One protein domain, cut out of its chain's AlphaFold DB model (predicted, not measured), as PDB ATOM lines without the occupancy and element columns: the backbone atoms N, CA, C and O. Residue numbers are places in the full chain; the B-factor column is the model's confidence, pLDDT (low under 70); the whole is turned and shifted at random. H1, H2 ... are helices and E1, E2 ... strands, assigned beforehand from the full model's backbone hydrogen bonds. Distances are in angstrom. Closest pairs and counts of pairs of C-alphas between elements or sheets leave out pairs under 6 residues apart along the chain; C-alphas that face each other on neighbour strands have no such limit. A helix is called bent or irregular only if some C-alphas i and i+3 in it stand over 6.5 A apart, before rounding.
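This is residues 25 to 133 of the 138 residues of an uncharacterized protein of Pediculus humanus subsp. corporis (UniProt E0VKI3). Helix H1 runs through the middle, with the long helix H3 beside it on one side and a sharply bent hairpin of two strands, E1 and E2, on another. H2 packs on the first part of H3, while H4 packs on the first part of H1; residues 58 to 63 stick out. The printed part has 109 residues, with four named helices and two antiparallel strands in the order H1 H2 H3 E1 E2 H4, a mixed class of helices and strands. It is only just loose, close to compact, with a radius of gyration of the C-alphas of 15.9 A and spans of 46 by 38 by 24 A.

Begin at the hairpin of E1, residues 95 to 103, and E2, residues 106 to 114, antiparallel at 168 degrees; look for N 98 and O 111, 2.8 A apart. E1 bends by 71 degrees at residue 100 and E2 by 74 degrees at residue 109. The closest C-alphas of E1 and H1, residues 25 to 41, are Leu 98 and Ile 35, 7.5 A apart. H1 touches H3, residues 65 to 87, with residues 28 to 32 alone; C-alphas 28 and 82 come closest, at 6.4 A. They run opposite ways at a shallow tilt of 32 degrees, only just short of steep. H2, residues 49 to 58, touches H3 at a steep tilt of 52 degrees, opposite ways, closest at C-alphas 56 and 68, 6.6 A. H4, residues 129 to 133, touches H1, closest at C-alphas 129 and 26, 5.2 A. Every O i to N i+4 pair is within hydrogen-bond range in H1, H2 and H3; H4 has 0 of 1, and 0 of 2 O i to N i+3 pairs.

Find C-alpha 25 at (195.421, 210.955, 337.896); H1 runs 24.2 A from there. H3 covers 32.2 A, E1 19.3 A and E2 21.0 A. H4 ends at C-alpha 133, (207.142, 206.581, 335.837).

The farthest C-alphas, Thr 63 and Asn 121, are 46.6 A apart. The printed part has no cut; the link E2 to H4 is long. Confidence is under 70 at residues 60 to 63, 89 to 91 and 119 to 133.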
ATOM      1  N   ASP A  25     195.045 212.181 337.183       82.25
ATOM      2  CA  ASP A  25     195.421 210.955 337.896       82.25
ATOM      3  C   ASP A  25     196.873 210.557 337.601       82.25
ATOM      4  O   ASP A  25     197.662 210.324 338.518       82.25
ATOM      5  N   SER A  26     197.281 210.611 336.329       82.06
ATOM      6  CA  SER A  26     198.657 210.301 335.940       82.06
ATOM      7  C   SER A  26     199.648 211.326 336.488       82.06
ATOM      8  O   SER A  26     200.731 210.953 336.937       82.06
ATOM      9  N   CYS A  27     199.276 212.609 336.518       84.38
ATOM     10  CA  CYS A  27     200.078 213.661 337.141       84.38
ATOM     11  C   CYS A  27     200.299 213.383 338.634       84.38
ATOM     12  O   CYS A  27     201.429 213.428 339.120       84.38
ATOM     13  N   LEU A  28     199.234 213.021 339.351       86.75
ATOM     14  CA  LEU A  28     199.288 212.682 340.769       86.75
ATOM     15  C   LEU A  28     200.170 211.474 341.057       86.75
ATOM     16  O   LEU A  28     200.979 211.507 341.991       86.75
ATOM     17  N   THR A  29     200.039 210.429 340.244       87.94
ATOM     18  CA  THR A  29     200.889 209.244 340.322       87.94
ATOM     19  C   THR A  29     202.355 209.631 340.115       87.94
ATOM     20  O   THR A  29     203.200 209.285 340.938       87.94
ATOM     21  N   ILE A  30     202.663 210.422 339.081       87.69
ATOM     22  CA  ILE A  30     204.028 210.881 338.792       87.69
ATOM     23  C   ILE A  30     204.601 211.707 339.947       87.69
ATOM     24  O   ILE A  30     205.704 211.416 340.408       87.69
ATOM     25  N   ILE A  31     203.865 212.708 340.441       89.81
ATOM     26  CA  ILE A  31     204.309 213.566 341.550       89.81
ATOM     27  C   ILE A  31     204.598 212.711 342.785       89.81
ATOM     28  O   ILE A  31     205.653 212.852 343.405       89.81
ATOM     29  N   SER A  32     203.691 211.793 343.122       91.75
ATOM     30  CA  SER A  32     203.840 210.927 344.291       91.75
ATOM     31  C   SER A  32     205.072 210.029 344.176       91.75
ATOM     32  O   SER A  32     205.856 209.935 345.121       91.75
ATOM     33  N   GLU A  33     205.287 209.408 343.016       91.94
ATOM     34  CA  GLU A  33     206.451 208.552 342.774       91.94
ATOM     35  C   GLU A  33     207.765 209.340 342.754       91.94
ATOM     36  O   GLU A  33     208.753 208.898 343.344       91.94
ATOM     37  N   LEU A  34     207.779 210.545 342.173       91.69
ATOM     38  CA  LEU A  34     208.938 211.439 342.216       91.69
ATOM     39  C   LEU A  34     209.287 211.827 343.654       91.69
ATOM     40  O   LEU A  34     210.450 211.738 344.044       91.69
ATOM     41  N   ILE A  35     208.298 212.201 344.471       93.38
ATOM     42  CA  ILE A  35     208.520 212.528 345.884       93.38
ATOM     43  C   ILE A  35     209.091 211.312 346.624       93.38
ATOM     44  O   ILE A  35     210.134 211.434 347.268       93.38
ATOM     45  N   LYS A  36     208.477 210.125 346.498       94.19
ATOM     46  CA  LYS A  36     208.978 208.883 347.126       94.19
ATOM     47  C   LYS A  36     210.419 208.582 346.712       94.19
ATOM     48  O   LYS A  36     211.254 208.260 347.561       94.19
ATOM     49  N   PHE A  37     210.718 208.711 345.422       93.31
ATOM     50  CA  PHE A  37     212.051 208.486 344.883       93.31
ATOM     51  C   PHE A  37     213.068 209.487 345.435       93.31
ATOM     52  O   PHE A  37     214.127 209.077 345.916       93.31
ATOM     53  N   ILE A  38     212.754 210.786 345.423       93.12
ATOM     54  CA  ILE A  38     213.648 211.832 345.933       93.12
ATOM     55  C   ILE A  38     213.906 211.622 347.427       93.12
ATOM     56  O   ILE A  38     215.062 211.671 347.852       93.12
ATOM     57  N   LEU A  39     212.871 211.326 348.219       94.06
ATOM     58  CA  LEU A  39     213.009 211.049 349.652       94.06
ATOM     59  C   LEU A  39     213.948 209.864 349.917       94.06
ATOM     60  O   LEU A  39     214.824 209.953 350.781       94.06
ATOM     61  N   TYR A  40     213.826 208.786 349.139       95.06
ATOM     62  CA  TYR A  40     214.734 207.643 349.232       95.06
ATOM     63  C   TYR A  40     216.169 208.012 348.822       95.06
ATOM     64  O   TYR A  40     217.118 207.771 349.570       95.06
ATOM     65  N   ARG A  41     216.352 208.674 347.672       92.44
ATOM     66  CA  ARG A  41     217.679 209.079 347.166       92.44
ATOM     67  C   ARG A  41     218.388 210.082 348.073       92.44
ATOM     68  O   ARG A  41     219.617 210.113 348.087       92.44
ATOM     69  N   LYS A  42     217.637 210.891 348.819       92.88
ATOM     70  CA  LYS A  42     218.151 211.870 349.790       92.88
ATOM     71  C   LYS A  42     218.286 211.317 351.202       92.88
ATOM     72  O   LYS A  42     218.509 212.099 352.125       92.88
ATOM     73  N   GLN A  43     218.159 209.998 351.368       93.06
ATOM     74  CA  GLN A  43     218.292 209.311 352.654       93.06
ATOM     75  C   GLN A  43     217.340 209.867 353.728       93.06
ATOM     76  O   GLN A  43     217.629 209.795 354.917       93.06
ATOM     77  N   GLN A  44     216.202 210.433 353.313       92.00
ATOM     78  CA  GLN A  44     215.135 210.835 354.234       92.00
ATOM     79  C   GLN A  44     214.306 209.627 354.666       92.00
ATOM     80  O   GLN A  44     213.682 209.645 355.723       92.00
ATOM     81  N   LEU A  45     214.327 208.563 353.856       91.88
ATOM     82  CA  LEU A  45     213.749 207.269 354.179       91.88
ATOM     83  C   LEU A  45     214.850 206.204 354.238       91.88
ATOM     84  O   LEU A  45     215.712 206.176 353.357       91.88
ATOM     85  N   PRO A  46     214.807 205.290 355.223       89.88
ATOM     86  CA  PRO A  46     215.769 204.191 355.318       89.88
ATOM     87  C   PRO A  46     215.559 203.113 354.240       89.88
ATOM     88  O   PRO A  46     216.481 202.365 353.931       89.88
ATOM     89  N   TYR A  47     214.354 203.029 353.666       91.38
ATOM     90  CA  TYR A  47     213.968 202.092 352.609       91.38
ATOM     91  C   TYR A  47     213.068 202.798 351.591       91.38
ATOM     92  O   TYR A  47     212.620 203.920 351.829       91.38
ATOM     93  N   THR A  48     212.751 202.132 350.477       93.56
ATOM     94  CA  THR A  48     211.678 202.608 349.595       93.56
ATOM     95  C   THR A  48     210.372 202.729 350.377       93.56
ATOM     96  O   THR A  48     210.132 201.967 351.321       93.56
ATOM     97  N   PHE A  49     209.525 203.678 349.982       93.19
ATOM     98  CA  PHE A  49     208.261 203.949 350.665       93.19
ATOM     99  C   PHE A  49     207.414 202.678 350.841       93.19
ATOM    100  O   PHE A  49     207.003 202.360 351.954       93.19
ATOM    101  N   ASP A  50     207.255 201.879 349.781       92.19
ATOM    102  CA  ASP A  50     206.456 200.647 349.834       92.19
ATOM    103  C   ASP A  50     207.060 199.592 350.766       92.19
ATOM    104  O   ASP A  50     206.341 198.877 351.468       92.19
ATOM    105  N   ARG A  51     208.396 199.502 350.818       92.00
ATOM    106  CA  ARG A  51     209.076 198.581 351.731       92.00
ATOM    107  C   ARG A  51     208.917 199.029 353.177       92.00
ATOM    108  O   ARG A  51     208.691 198.182 354.036       92.00
ATOM    109  N   LEU A  52     209.033 200.330 353.439       90.75
ATOM    110  CA  LEU A  52     208.818 200.901 354.764       90.75
ATOM    111  C   LEU A  52     207.383 200.638 355.235       90.75
ATOM    112  O   LEU A  52     207.201 200.091 356.322       90.75
ATOM    113  N   LYS A  53     206.394 200.923 354.378       91.12
ATOM    114  CA  LYS A  53     204.977 200.637 354.626       91.12
ATOM    115  C   LYS A  53     204.758 199.166 354.963       91.12
ATOM    116  O   LYS A  53     204.239 198.852 356.026       91.12
ATOM    117  N   TYR A  54     205.260 198.254 354.130       91.25
ATOM    118  CA  TYR A  54     205.165 196.816 354.386       91.25
ATOM    119  C   TYR A  54     205.757 196.399 355.742       91.25
ATOM    120  O   TYR A  54     205.162 195.597 356.461       91.25
ATOM    121  N   LEU A  55     206.938 196.920 356.096       89.00
ATOM    122  CA  LEU A  55     207.616 196.568 357.345       89.00
ATOM    123  C   LEU A  55     206.866 197.072 358.580       89.00
ATOM    124  O   LEU A  55     206.822 196.355 359.577       89.00
ATOM    125  N   ILE A  56     206.291 198.273 358.510       87.44
ATOM    126  CA  ILE A  56     205.504 198.861 359.595       87.44
ATOM    127  C   ILE A  56     204.180 198.106 359.738       87.44
ATOM    128  O   ILE A  56     203.914 197.552 360.798       87.44
ATOM    129  N   THR A  57     203.414 197.952 358.652       86.00
ATOM    130  CA  THR A  57     202.108 197.271 358.679       86.00
ATOM    131  C   THR A  57     202.208 195.802 359.105       86.00
ATOM    132  O   THR A  57     201.294 195.269 359.724       86.00
ATOM    133  N   ARG A  58     203.317 195.116 358.797       84.06
ATOM    134  CA  ARG A  58     203.527 193.716 359.207       84.06
ATOM    135  C   ARG A  58     203.888 193.573 360.690       84.06
ATOM    136  O   ARG A  58     203.696 192.498 361.263       84.06
ATOM    137  N   LYS A  59     204.477 194.598 361.306       75.75
ATOM    138  CA  LYS A  59     205.026 194.514 362.659       75.75
ATOM    139  C   LYS A  59     203.975 194.996 363.667       75.75
ATOM    140  O   LYS A  59     203.987 196.147 364.062       75.75
ATOM    141  N   ASN A  60     203.116 194.082 364.132       59.50
ATOM    142  CA  ASN A  60     202.101 194.289 365.189       59.50
ATOM    143  C   ASN A  60     202.698 194.572 366.593       59.50
ATOM    144  O   ASN A  60     202.273 193.980 367.583       59.50
ATOM    145  N   SER A  61     203.731 195.407 366.719       57.00
ATOM    146  CA  SER A  61     204.350 195.704 368.015       57.00
ATOM    147  C   SER A  61     204.355 197.204 368.271       57.00
ATOM    148  O   SER A  61     204.955 197.930 367.481       57.00
ATOM    149  N   ASN A  62     203.827 197.621 369.425       59.81
ATOM    150  CA  ASN A  62     203.809 198.988 369.984       59.81
ATOM    151  C   ASN A  62     205.192 199.682 370.110       59.81
ATOM    152  O   ASN A  62     205.331 200.685 370.800       59.81
ATOM    153  N   THR A  63     206.256 199.128 369.526       60.22
ATOM    154  CA  THR A  63     207.645 199.549 369.740       60.22
ATOM    155  C   THR A  63     208.119 200.633 368.772       60.22
ATOM    156  O   THR A  63     209.165 201.223 369.016       60.22
ATOM    157  N   ASN A  64     207.364 200.945 367.710       75.12
ATOM    158  CA  ASN A  64     207.821 201.823 366.625       75.12
ATOM    159  C   ASN A  64     206.853 202.980 366.292       75.12
ATOM    160  O   ASN A  64     206.780 203.405 365.141       75.12
ATOM    161  N   GLN A  65     206.192 203.552 367.305       82.88
ATOM    162  CA  GLN A  65     205.260 204.688 367.172       82.88
ATOM    163  C   GLN A  65     205.828 205.855 366.340       82.88
ATOM    164  O   GLN A  65     205.117 206.488 365.571       82.88
ATOM    165  N   ILE A  66     207.129 206.145 366.460       84.75
ATOM    166  CA  ILE A  66     207.786 207.223 365.698       84.75
ATOM    167  C   ILE A  66     207.782 206.924 364.191       84.75
ATOM    168  O   ILE A  66     207.546 207.820 363.384       84.75
ATOM    169  N   ALA A  67     208.048 205.672 363.808       85.88
ATOM    170  CA  ALA A  67     208.066 205.265 362.408       85.88
ATOM    171  C   ALA A  67     206.648 205.214 361.823       85.88
ATOM    172  O   ALA A  67     206.459 205.628 360.682       85.88
ATOM    173  N   GLU A  68     205.672 204.762 362.614       87.88
ATOM    174  CA  GLU A  68     204.244 204.792 362.268       87.88
ATOM    175  C   GLU A  68     203.773 206.225 362.021       87.88
ATOM    176  O   GLU A  68     203.346 206.538 360.917       87.88
ATOM    177  N   ASN A  69     204.000 207.135 362.972       90.12
ATOM    178  CA  ASN A  69     203.625 208.543 362.821       90.12
ATOM    179  C   ASN A  69     204.284 209.193 361.589       90.12
ATOM    180  O   ASN A  69     203.672 210.013 360.902       90.12
ATOM    181  N   GLY A  70     205.547 208.851 361.309       90.62
ATOM    182  CA  GLY A  70     206.257 209.331 360.124       90.62
ATOM    183  C   GLY A  70     205.641 208.820 358.820       90.62
ATOM    184  O   GLY A  70     205.499 209.590 357.870       90.62
ATOM    185  N   LEU A  71     205.239 207.546 358.783       91.38
ATOM    186  CA  LEU A  71     204.531 206.961 357.647       91.38
ATOM    187  C   LEU A  71     203.156 207.612 357.458       91.38
ATOM    188  O   LEU A  71     202.865 208.062 356.353       91.38
ATOM    189  N   ASP A  72     202.371 207.746 358.527       92.50
ATOM    190  CA  ASP A  72     201.045 208.377 358.502       92.50
ATOM    191  C   ASP A  72     201.126 209.826 358.007       92.50
ATOM    192  O   ASP A  72     200.291 210.283 357.229       92.50
ATOM    193  N   THR A  73     202.172 210.555 358.409       94.25
ATOM    194  CA  THR A  73     202.414 211.926 357.938       94.25
ATOM    195  C   THR A  73     202.660 211.970 356.430       94.25
ATOM    196  O   THR A  73     202.161 212.866 355.750       94.25
ATOM    197  N   LEU A  74     203.419 211.011 355.888       93.50
ATOM    198  CA  LEU A  74     203.671 210.917 354.450       93.50
ATOM    199  C   LEU A  74     202.419 210.496 353.678       93.50
ATOM    200  O   LEU A  74     202.150 211.054 352.619       93.50
ATOM    201  N   GLU A  75     201.634 209.555 354.200       94.06
ATOM    202  CA  GLU A  75     200.353 209.174 353.596       94.06
ATOM    203  C   GLU A  75     199.381 210.352 353.569       94.06
ATOM    204  O   GLU A  75     198.827 210.672 352.517       94.06
ATOM    205  N   LEU A  76     199.263 211.078 354.683       95.75
ATOM    206  CA  LEU A  76     198.461 212.292 354.755       95.75
ATOM    207  C   LEU A  76     198.945 213.360 353.767       95.75
ATOM    208  O   LEU A  76     198.125 214.074 353.194       95.75
ATOM    209  N   LEU A  77     200.260 213.483 353.562       94.00
ATOM    210  CA  LEU A  77     200.822 214.390 352.566       94.00
ATOM    211  C   LEU A  77     200.351 214.022 351.156       94.00
ATOM    212  O   LEU A  77     199.862 214.902 350.455       94.00
ATOM    213  N   PHE A  78     200.423 212.749 350.760       92.44
ATOM    214  CA  PHE A  78     199.963 212.316 349.435       92.44
ATOM    215  C   PHE A  78     198.453 212.518 349.245       92.44
ATOM    216  O   PHE A  78     198.034 213.029 348.206       92.44
ATOM    217  N   GLU A  79     197.640 212.202 350.255       93.56
ATOM    218  CA  GLU A  79     196.184 212.412 350.213       93.56
ATOM    219  C   GLU A  79     195.809 213.898 350.126       93.56
ATOM    220  O   GLU A  79     194.916 214.291 349.369       93.56
ATOM    221  N   LYS A  80     196.525 214.762 350.855       93.56
ATOM    222  CA  LYS A  80     196.330 216.212 350.754       93.56
ATOM    223  C   LYS A  80     196.777 216.748 349.404       93.56
ATOM    224  O   LYS A  80     196.038 217.516 348.806       93.56
ATOM    225  N   THR A  81     197.931 216.324 348.889       90.19
ATOM    226  CA  THR A  81     198.384 216.715 347.546       90.19
ATOM    227  C   THR A  81     197.366 216.317 346.478       90.19
ATOM    228  O   THR A  81     197.063 217.133 345.611       90.19
ATOM    229  N   ARG A  82     196.783 215.114 346.572       89.31
ATOM    230  CA  ARG A  82     195.667 214.677 345.718       89.31
ATOM    231  C   ARG A  82     194.482 215.624 345.805       89.31
ATOM    232  O   ARG A  82     194.038 216.133 344.781       89.31
ATOM    233  N   SER A  83     194.021 215.899 347.021       89.12
ATOM    234  CA  SER A  83     192.864 216.763 347.254       89.12
ATOM    235  C   SER A  83     193.086 218.180 346.712       89.12
ATOM    236  O   SER A  83     192.203 218.739 346.069       89.12
ATOM    237  N   GLU A  84     194.270 218.758 346.925       88.12
ATOM    238  CA  GLU A  84     194.624 220.087 346.412       88.12
ATOM    239  C   GLU A  84     194.630 220.118 344.879       88.12
ATOM    240  O   GLU A  84     194.014 221.003 344.290       88.12
ATOM    241  N   LEU A  85     195.232 219.124 344.219       83.50
ATOM    242  CA  LEU A  85     195.247 219.025 342.752       83.50
ATOM    243  C   LEU A  85     193.849 218.794 342.152       83.50
ATOM    244  O   LEU A  85     193.528 219.301 341.077       83.50
ATOM    245  N   GLU A  86     192.991 218.033 342.828       84.75
ATOM    246  CA  GLU A  86     191.605 217.827 342.401       84.75
ATOM    247  C   GLU A  86     190.745 219.084 342.581       84.75
ATOM    248  O   GLU A  86     189.917 219.395 341.718       84.75
ATOM    249  N   ASN A  87     190.953 219.834 343.664       83.56
ATOM    250  CA  ASN A  87     190.250 221.091 343.929       83.56
ATOM    251  C   ASN A  87     190.747 222.231 343.033       83.56
ATOM    252  O   ASN A  87     189.973 223.113 342.649       83.56
ATOM    253  N   SER A  88     192.008 222.172 342.608       75.06
ATOM    254  CA  SER A  88     192.618 223.132 341.696       75.06
ATOM    255  C   SER A  88     192.137 222.991 340.244       75.06
ATOM    256  O   SER A  88     192.650 223.659 339.352       75.06
ATOM    257  N   LYS A  89     191.105 222.185 339.956       66.44
ATOM    258  CA  LYS A  89     190.453 222.144 338.628       66.44
ATOM    259  C   LYS A  89     190.014 223.531 338.126       66.44
ATOM    260  O   LYS A  89     189.835 223.705 336.923       66.44
ATOM    261  N   LYS A  90     189.843 224.512 339.025       58.12
ATOM    262  CA  LYS A  90     189.547 225.921 338.697       58.12
ATOM    263  C   LYS A  90     190.778 226.835 338.671       58.12
ATOM    264  O   LYS A  90     190.765 227.827 337.950       58.12
ATOM    265  N   GLU A  91     191.823 226.511 339.430       63.69
ATOM    266  CA  GLU A  91     193.051 227.301 339.556       63.69
ATOM    267  C   GLU A  91     194.241 226.454 339.102       63.69
ATOM    268  O   GLU A  91     194.649 225.506 339.760       63.69
ATOM    269  N   HIS A  92     194.786 226.759 337.931       72.69
ATOM    270  CA  HIS A  92     195.822 225.940 337.310       72.69
ATOM    271  C   HIS A  92     197.111 225.889 338.160       72.69
ATOM    272  O   HIS A  92     197.840 226.881 338.236       72.69
ATOM    273  N   ILE A  93     197.415 224.730 338.762       81.38
ATOM    274  CA  ILE A  93     198.698 224.480 339.437       81.38
ATOM    275  C   ILE A  93     199.795 224.385 338.379       81.38
ATOM    276  O   ILE A  93     199.748 223.529 337.498       81.38
ATOM    277  N   LYS A  94     200.789 225.267 338.492       85.50
ATOM    278  CA  LYS A  94     201.911 225.365 337.547       85.50
ATOM    279  C   LYS A  94     203.117 224.536 337.963       85.50
ATOM    280  O   LYS A  94     203.897 224.114 337.116       85.50
ATOM    281  N   GLU A  95     203.302 224.339 339.261       89.88
ATOM    282  CA  GLU A  95     204.496 223.690 339.785       89.88
ATOM    283  C   GLU A  95     204.270 223.094 341.172       89.88
ATOM    284  O   GLU A  95     203.420 223.550 341.938       89.88
ATOM    285  N   VAL A  96     205.073 222.080 341.487       90.94
ATOM    286  CA  VAL A  96     205.173 221.468 342.812       90.94
ATOM    287  C   VAL A  96     206.616 221.590 343.281       90.94
ATOM    288  O   VAL A  96     207.535 221.126 342.606       90.94
ATOM    289  N   ALA A  97     206.818 222.198 344.449       92.62
ATOM    290  CA  ALA A  97     208.136 222.359 345.048       92.62
ATOM    291  C   ALA A  97     208.310 221.429 346.258       92.62
ATOM    292  O   ALA A  97     207.570 221.520 347.237       92.62
ATOM    293  N   LEU A  98     209.328 220.567 346.219       93.50
ATOM    294  CA  LEU A  98     209.781 219.775 347.360       93.50
ATOM    295  C   LEU A  98     211.007 220.446 347.985       93.50
ATOM    296  O   LEU A  98     212.081 220.513 347.382       93.50
ATOM    297  N   VAL A  99     210.834 220.947 349.206       94.06
ATOM    298  CA  VAL A  99     211.817 221.786 349.896       94.06
ATOM    299  C   VAL A  99     212.491 221.011 351.029       94.06
ATOM    300  O   VAL A  99     211.832 220.533 351.946       94.06
ATOM    301  N   PHE A 100     213.822 220.942 350.998       92.31
ATOM    302  CA  PHE A 100     214.656 220.396 352.066       92.31
ATOM    303  C   PHE A 100     215.371 221.521 352.803       92.31
ATOM    304  O   PHE A 100     216.072 222.330 352.195       92.31
ATOM    305  N   GLY A 101     215.262 221.552 354.126       89.31
ATOM    306  CA  GLY A 101     215.890 222.574 354.955       89.31
ATOM    307  C   GLY A 101     215.293 222.610 356.353       89.31
ATOM    308  O   GLY A 101     214.430 221.806 356.687       89.31
ATOM    309  N   SER A 102     215.767 223.546 357.172       88.19
ATOM    310  CA  SER A 102     215.167 223.815 358.483       88.19
ATOM    311  C   SER A 102     213.846 224.565 358.357       88.19
ATOM    312  O   SER A 102     212.942 224.349 359.156       88.19
ATOM    313  N   THR A 103     213.733 225.452 357.365       90.56
ATOM    314  CA  THR A 103     212.525 226.232 357.095       90.56
ATOM    315  C   THR A 103     212.351 226.443 355.588       90.56
ATOM    316  O   THR A 103     213.347 226.463 354.859       90.56
ATOM    317  N   PRO A 104     211.115 226.667 355.103       87.75
ATOM    318  CA  PRO A 104     210.874 226.988 353.694       87.75
ATOM    319  C   PRO A 104     211.573 228.270 353.215       87.75
ATOM    320  O   PRO A 104     211.882 228.392 352.038       87.75
ATOM    321  N   MET A 105     211.838 229.216 354.124       89.62
ATOM    322  CA  MET A 105     212.520 230.485 353.823       89.62
ATOM    323  C   MET A 105     214.040 230.343 353.707       89.62
ATOM    324  O   MET A 105     214.691 231.197 353.115       89.62
ATOM    325  N   MET A 106     214.613 229.274 354.268       90.56
ATOM    326  CA  MET A 106     216.043 228.972 354.187       90.56
ATOM    327  C   MET A 106     216.246 227.532 353.707       90.56
ATOM    328  O   MET A 106     216.693 226.666 354.473       90.56
ATOM    329  N   PRO A 107     215.885 227.245 352.444       91.25
ATOM    330  CA  PRO A 107     216.033 225.913 351.901       91.25
ATOM    331  C   PRO A 107     217.516 225.582 351.730       91.25
ATOM    332  O   PRO A 107     218.299 226.367 351.199       91.25
ATOM    333  N   LYS A 108     217.905 224.379 352.146       91.62
ATOM    334  CA  LYS A 108     219.203 223.791 351.794       91.62
ATOM    335  C   LYS A 108     219.185 223.245 350.369       91.62
ATOM    336  O   LYS A 108     220.215 223.229 349.704       91.62
ATOM    337  N   GLN A 109     218.030 222.754 349.922       91.19
ATOM    338  CA  GLN A 109     217.831 222.225 348.578       91.19
ATOM    339  C   GLN A 109     216.347 222.276 348.199       91.19
ATOM    340  O   GLN A 109     215.488 222.045 349.044       91.19
ATOM    341  N   VAL A 110     216.051 222.542 346.927       92.88
ATOM    342  CA  VAL A 110     214.686 222.571 346.388       92.88
ATOM    343  C   VAL A 110     214.635 221.745 345.108       92.88
ATOM    344  O   VAL A 110     215.528 221.859 344.271       92.88
ATOM    345  N   TYR A 111     213.599 220.924 344.970       92.50
ATOM    346  CA  TYR A 111     213.229 220.265 343.719       92.50
ATOM    347  C   TYR A 111     211.946 220.902 343.224       92.50
ATOM    348  O   TYR A 111     210.961 220.917 343.957       92.50
ATOM    349  N   ILE A 112     211.966 221.428 342.006       92.56
ATOM    350  CA  ILE A 112     210.802 222.052 341.386       92.56
ATOM    351  C   ILE A 112     210.363 221.150 340.240       92.56
ATOM    352  O   ILE A 112     211.155 220.833 339.355       92.56
ATOM    353  N   ILE A 113     209.113 220.709 340.294       90.62
ATOM    354  CA  ILE A 113     208.458 219.942 339.242       90.62
ATOM    355  C   ILE A 113     207.515 220.909 338.539       90.62
ATOM    356  O   ILE A 113     206.482 221.278 339.098       90.62
ATOM    357  N   HIS A 114     207.874 221.334 337.332       88.69
ATOM    358  CA  HIS A 114     206.991 222.141 336.497       88.69
ATOM    359  C   HIS A 114     205.941 221.233 335.858       88.69
ATOM    360  O   HIS A 114     206.278 220.238 335.217       88.69
ATOM    361  N   LEU A 115     204.667 221.553 336.073       83.62
ATOM    362  CA  LEU A 115     203.562 220.768 335.541       83.62
ATOM    363  C   LEU A 115     203.157 221.304 334.164       83.62
ATOM    364  O   LEU A 115     203.011 222.519 334.001       83.62
ATOM    365  N   PRO A 116     202.943 220.427 333.168       77.62
ATOM    366  CA  PRO A 116     202.341 220.837 331.910       77.62
ATOM    367  C   PRO A 116     200.856 221.177 332.114       77.62
ATOM    368  O   PRO A 116     200.258 220.896 333.157       77.62
ATOM    369  N   GLN A 117     200.226 221.751 331.089       75.12
ATOM    370  CA  GLN A 117     198.778 221.951 331.110       75.12
ATOM    371  C   GLN A 117     198.051 220.605 331.216       75.12
ATOM    372  O   GLN A 117     198.181 219.744 330.350       75.12
ATOM    373  N   LEU A 118     197.286 220.435 332.297       73.06
ATOM    374  CA  LEU A 118     196.542 219.209 332.569       73.06
ATOM    375  C   LEU A 118     195.272 219.150 331.720       73.06
ATOM    376  O   LEU A 118     194.494 220.106 331.677       73.06
ATOM    377  N   CYS A 119     195.008 217.997 331.108       67.44
ATOM    378  CA  CYS A 119     193.735 217.761 330.435       67.44
ATOM    379  C   CYS A 119     192.694 217.252 331.434       67.44
ATOM    380  O   CYS A 119     192.616 216.066 331.742       67.44
ATOM    381  N   LEU A 120     191.870 218.182 331.921       61.81
ATOM    382  CA  LEU A 120     190.889 217.954 332.991       61.81
ATOM    383  C   LEU A 120     189.718 217.036 332.599       61.81
ATOM    384  O   LEU A 120     189.066 216.477 333.476       61.81
ATOM    385  N   ASN A 121     189.457 216.879 331.297       57.56
ATOM    386  CA  ASN A 121     188.293 216.154 330.768       57.56
ATOM    387  C   ASN A 121     188.649 214.794 330.153       57.56
ATOM    388  O   ASN A 121     187.803 214.174 329.509       57.56
ATOM    389  N   HIS A 122     189.895 214.342 330.303       57.84
ATOM    390  CA  HIS A 122     190.346 213.096 329.699       57.84
ATOM    391  C   HIS A 122     190.307 211.958 330.718       57.84
ATOM    392  O   HIS A 122     190.889 212.060 331.795       57.84
ATOM    393  N   SER A 123     189.591 210.878 330.399       53.69
ATOM    394  CA  SER A 123     189.482 209.712 331.279       53.69
ATOM    395  C   SER A 123     190.749 208.859 331.185       53.69
ATOM    396  O   SER A 123     191.113 208.395 330.105       53.69
ATOM    397  N   ALA A 124     191.386 208.601 332.331       53.09
ATOM    398  CA  ALA A 124     192.591 207.776 332.461       53.09
ATOM    399  C   ALA A 124     192.403 206.298 332.050       53.09
ATOM    400  O   ALA A 124     193.376 205.556 331.963       53.09
ATOM    401  N   ASN A 125     191.178 205.862 331.728       50.41
ATOM    402  CA  ASN A 125     190.866 204.472 331.380       50.41
ATOM    403  C   ASN A 125     191.578 203.949 330.114       50.41
ATOM    404  O   ASN A 125     191.586 202.742 329.888       50.41
ATOM    405  N   PHE A 126     192.183 204.826 329.305       46.03
ATOM    406  CA  PHE A 126     192.955 204.453 328.112       46.03
ATOM    407  C   PHE A 126     194.456 204.777 328.205       46.03
ATOM    408  O   PHE A 126     195.177 204.530 327.241       46.03
ATOM    409  N   HIS A 127     194.946 205.289 329.343       52.38
ATOM    410  CA  HIS A 127     196.336 205.737 329.496       52.38
ATOM    411  C   HIS A 127     197.086 204.919 330.550       52.38
ATOM    412  O   HIS A 127     196.679 204.811 331.704       52.38
ATOM    413  N   PHE A 128     198.208 204.321 330.149       51.25
ATOM    414  CA  PHE A 128     199.050 203.529 331.042       51.25
ATOM    415  C   PHE A 128     199.903 204.453 331.921       51.25
ATOM    416  O   PHE A 128     201.023 204.811 331.564       51.25
ATOM    417  N   GLU A 129     199.415 204.782 333.119       52.69
ATOM    418  CA  GLU A 129     200.121 205.657 334.078       52.69
ATOM    419  C   GLU A 129     201.542 205.167 334.424       52.69
ATOM    420  O   GLU A 129     202.444 205.951 334.716       52.69
ATOM    421  N   LYS A 130     201.765 203.849 334.339       52.91
ATOM    422  CA  LYS A 130     203.063 203.207 334.598       52.91
ATOM    423  C   LYS A 130     204.108 203.428 333.499       52.91
ATOM    424  O   LYS A 130     205.282 203.157 333.738       52.91
ATOM    425  N   LYS A 131     203.712 203.880 332.301       55.69
ATOM    426  CA  LYS A 131     204.661 204.150 331.210       55.69
ATOM    427  C   LYS A 131     205.524 205.369 331.558       55.69
ATOM    428  O   LYS A 131     206.740 205.313 331.421       55.69
ATOM    429  N   TYR A 132     204.924 206.420 332.120       57.62
ATOM    430  CA  TYR A 132     205.636 207.656 332.461       57.62
ATOM    431  C   TYR A 132     206.633 207.486 333.607       57.62
ATOM    432  O   TYR A 132     207.762 207.962 333.519       57.62
ATOM    433  N   THR A 133     206.266 206.765 334.668       57.09
ATOM    434  CA  THR A 133     207.142 206.581 335.837       57.09
ATOM    435  C   THR A 133     208.441 205.854 335.498       57.09
ATOM    436  O   THR A 133     209.479 206.180 336.071       57.09
TER     437      THR A 133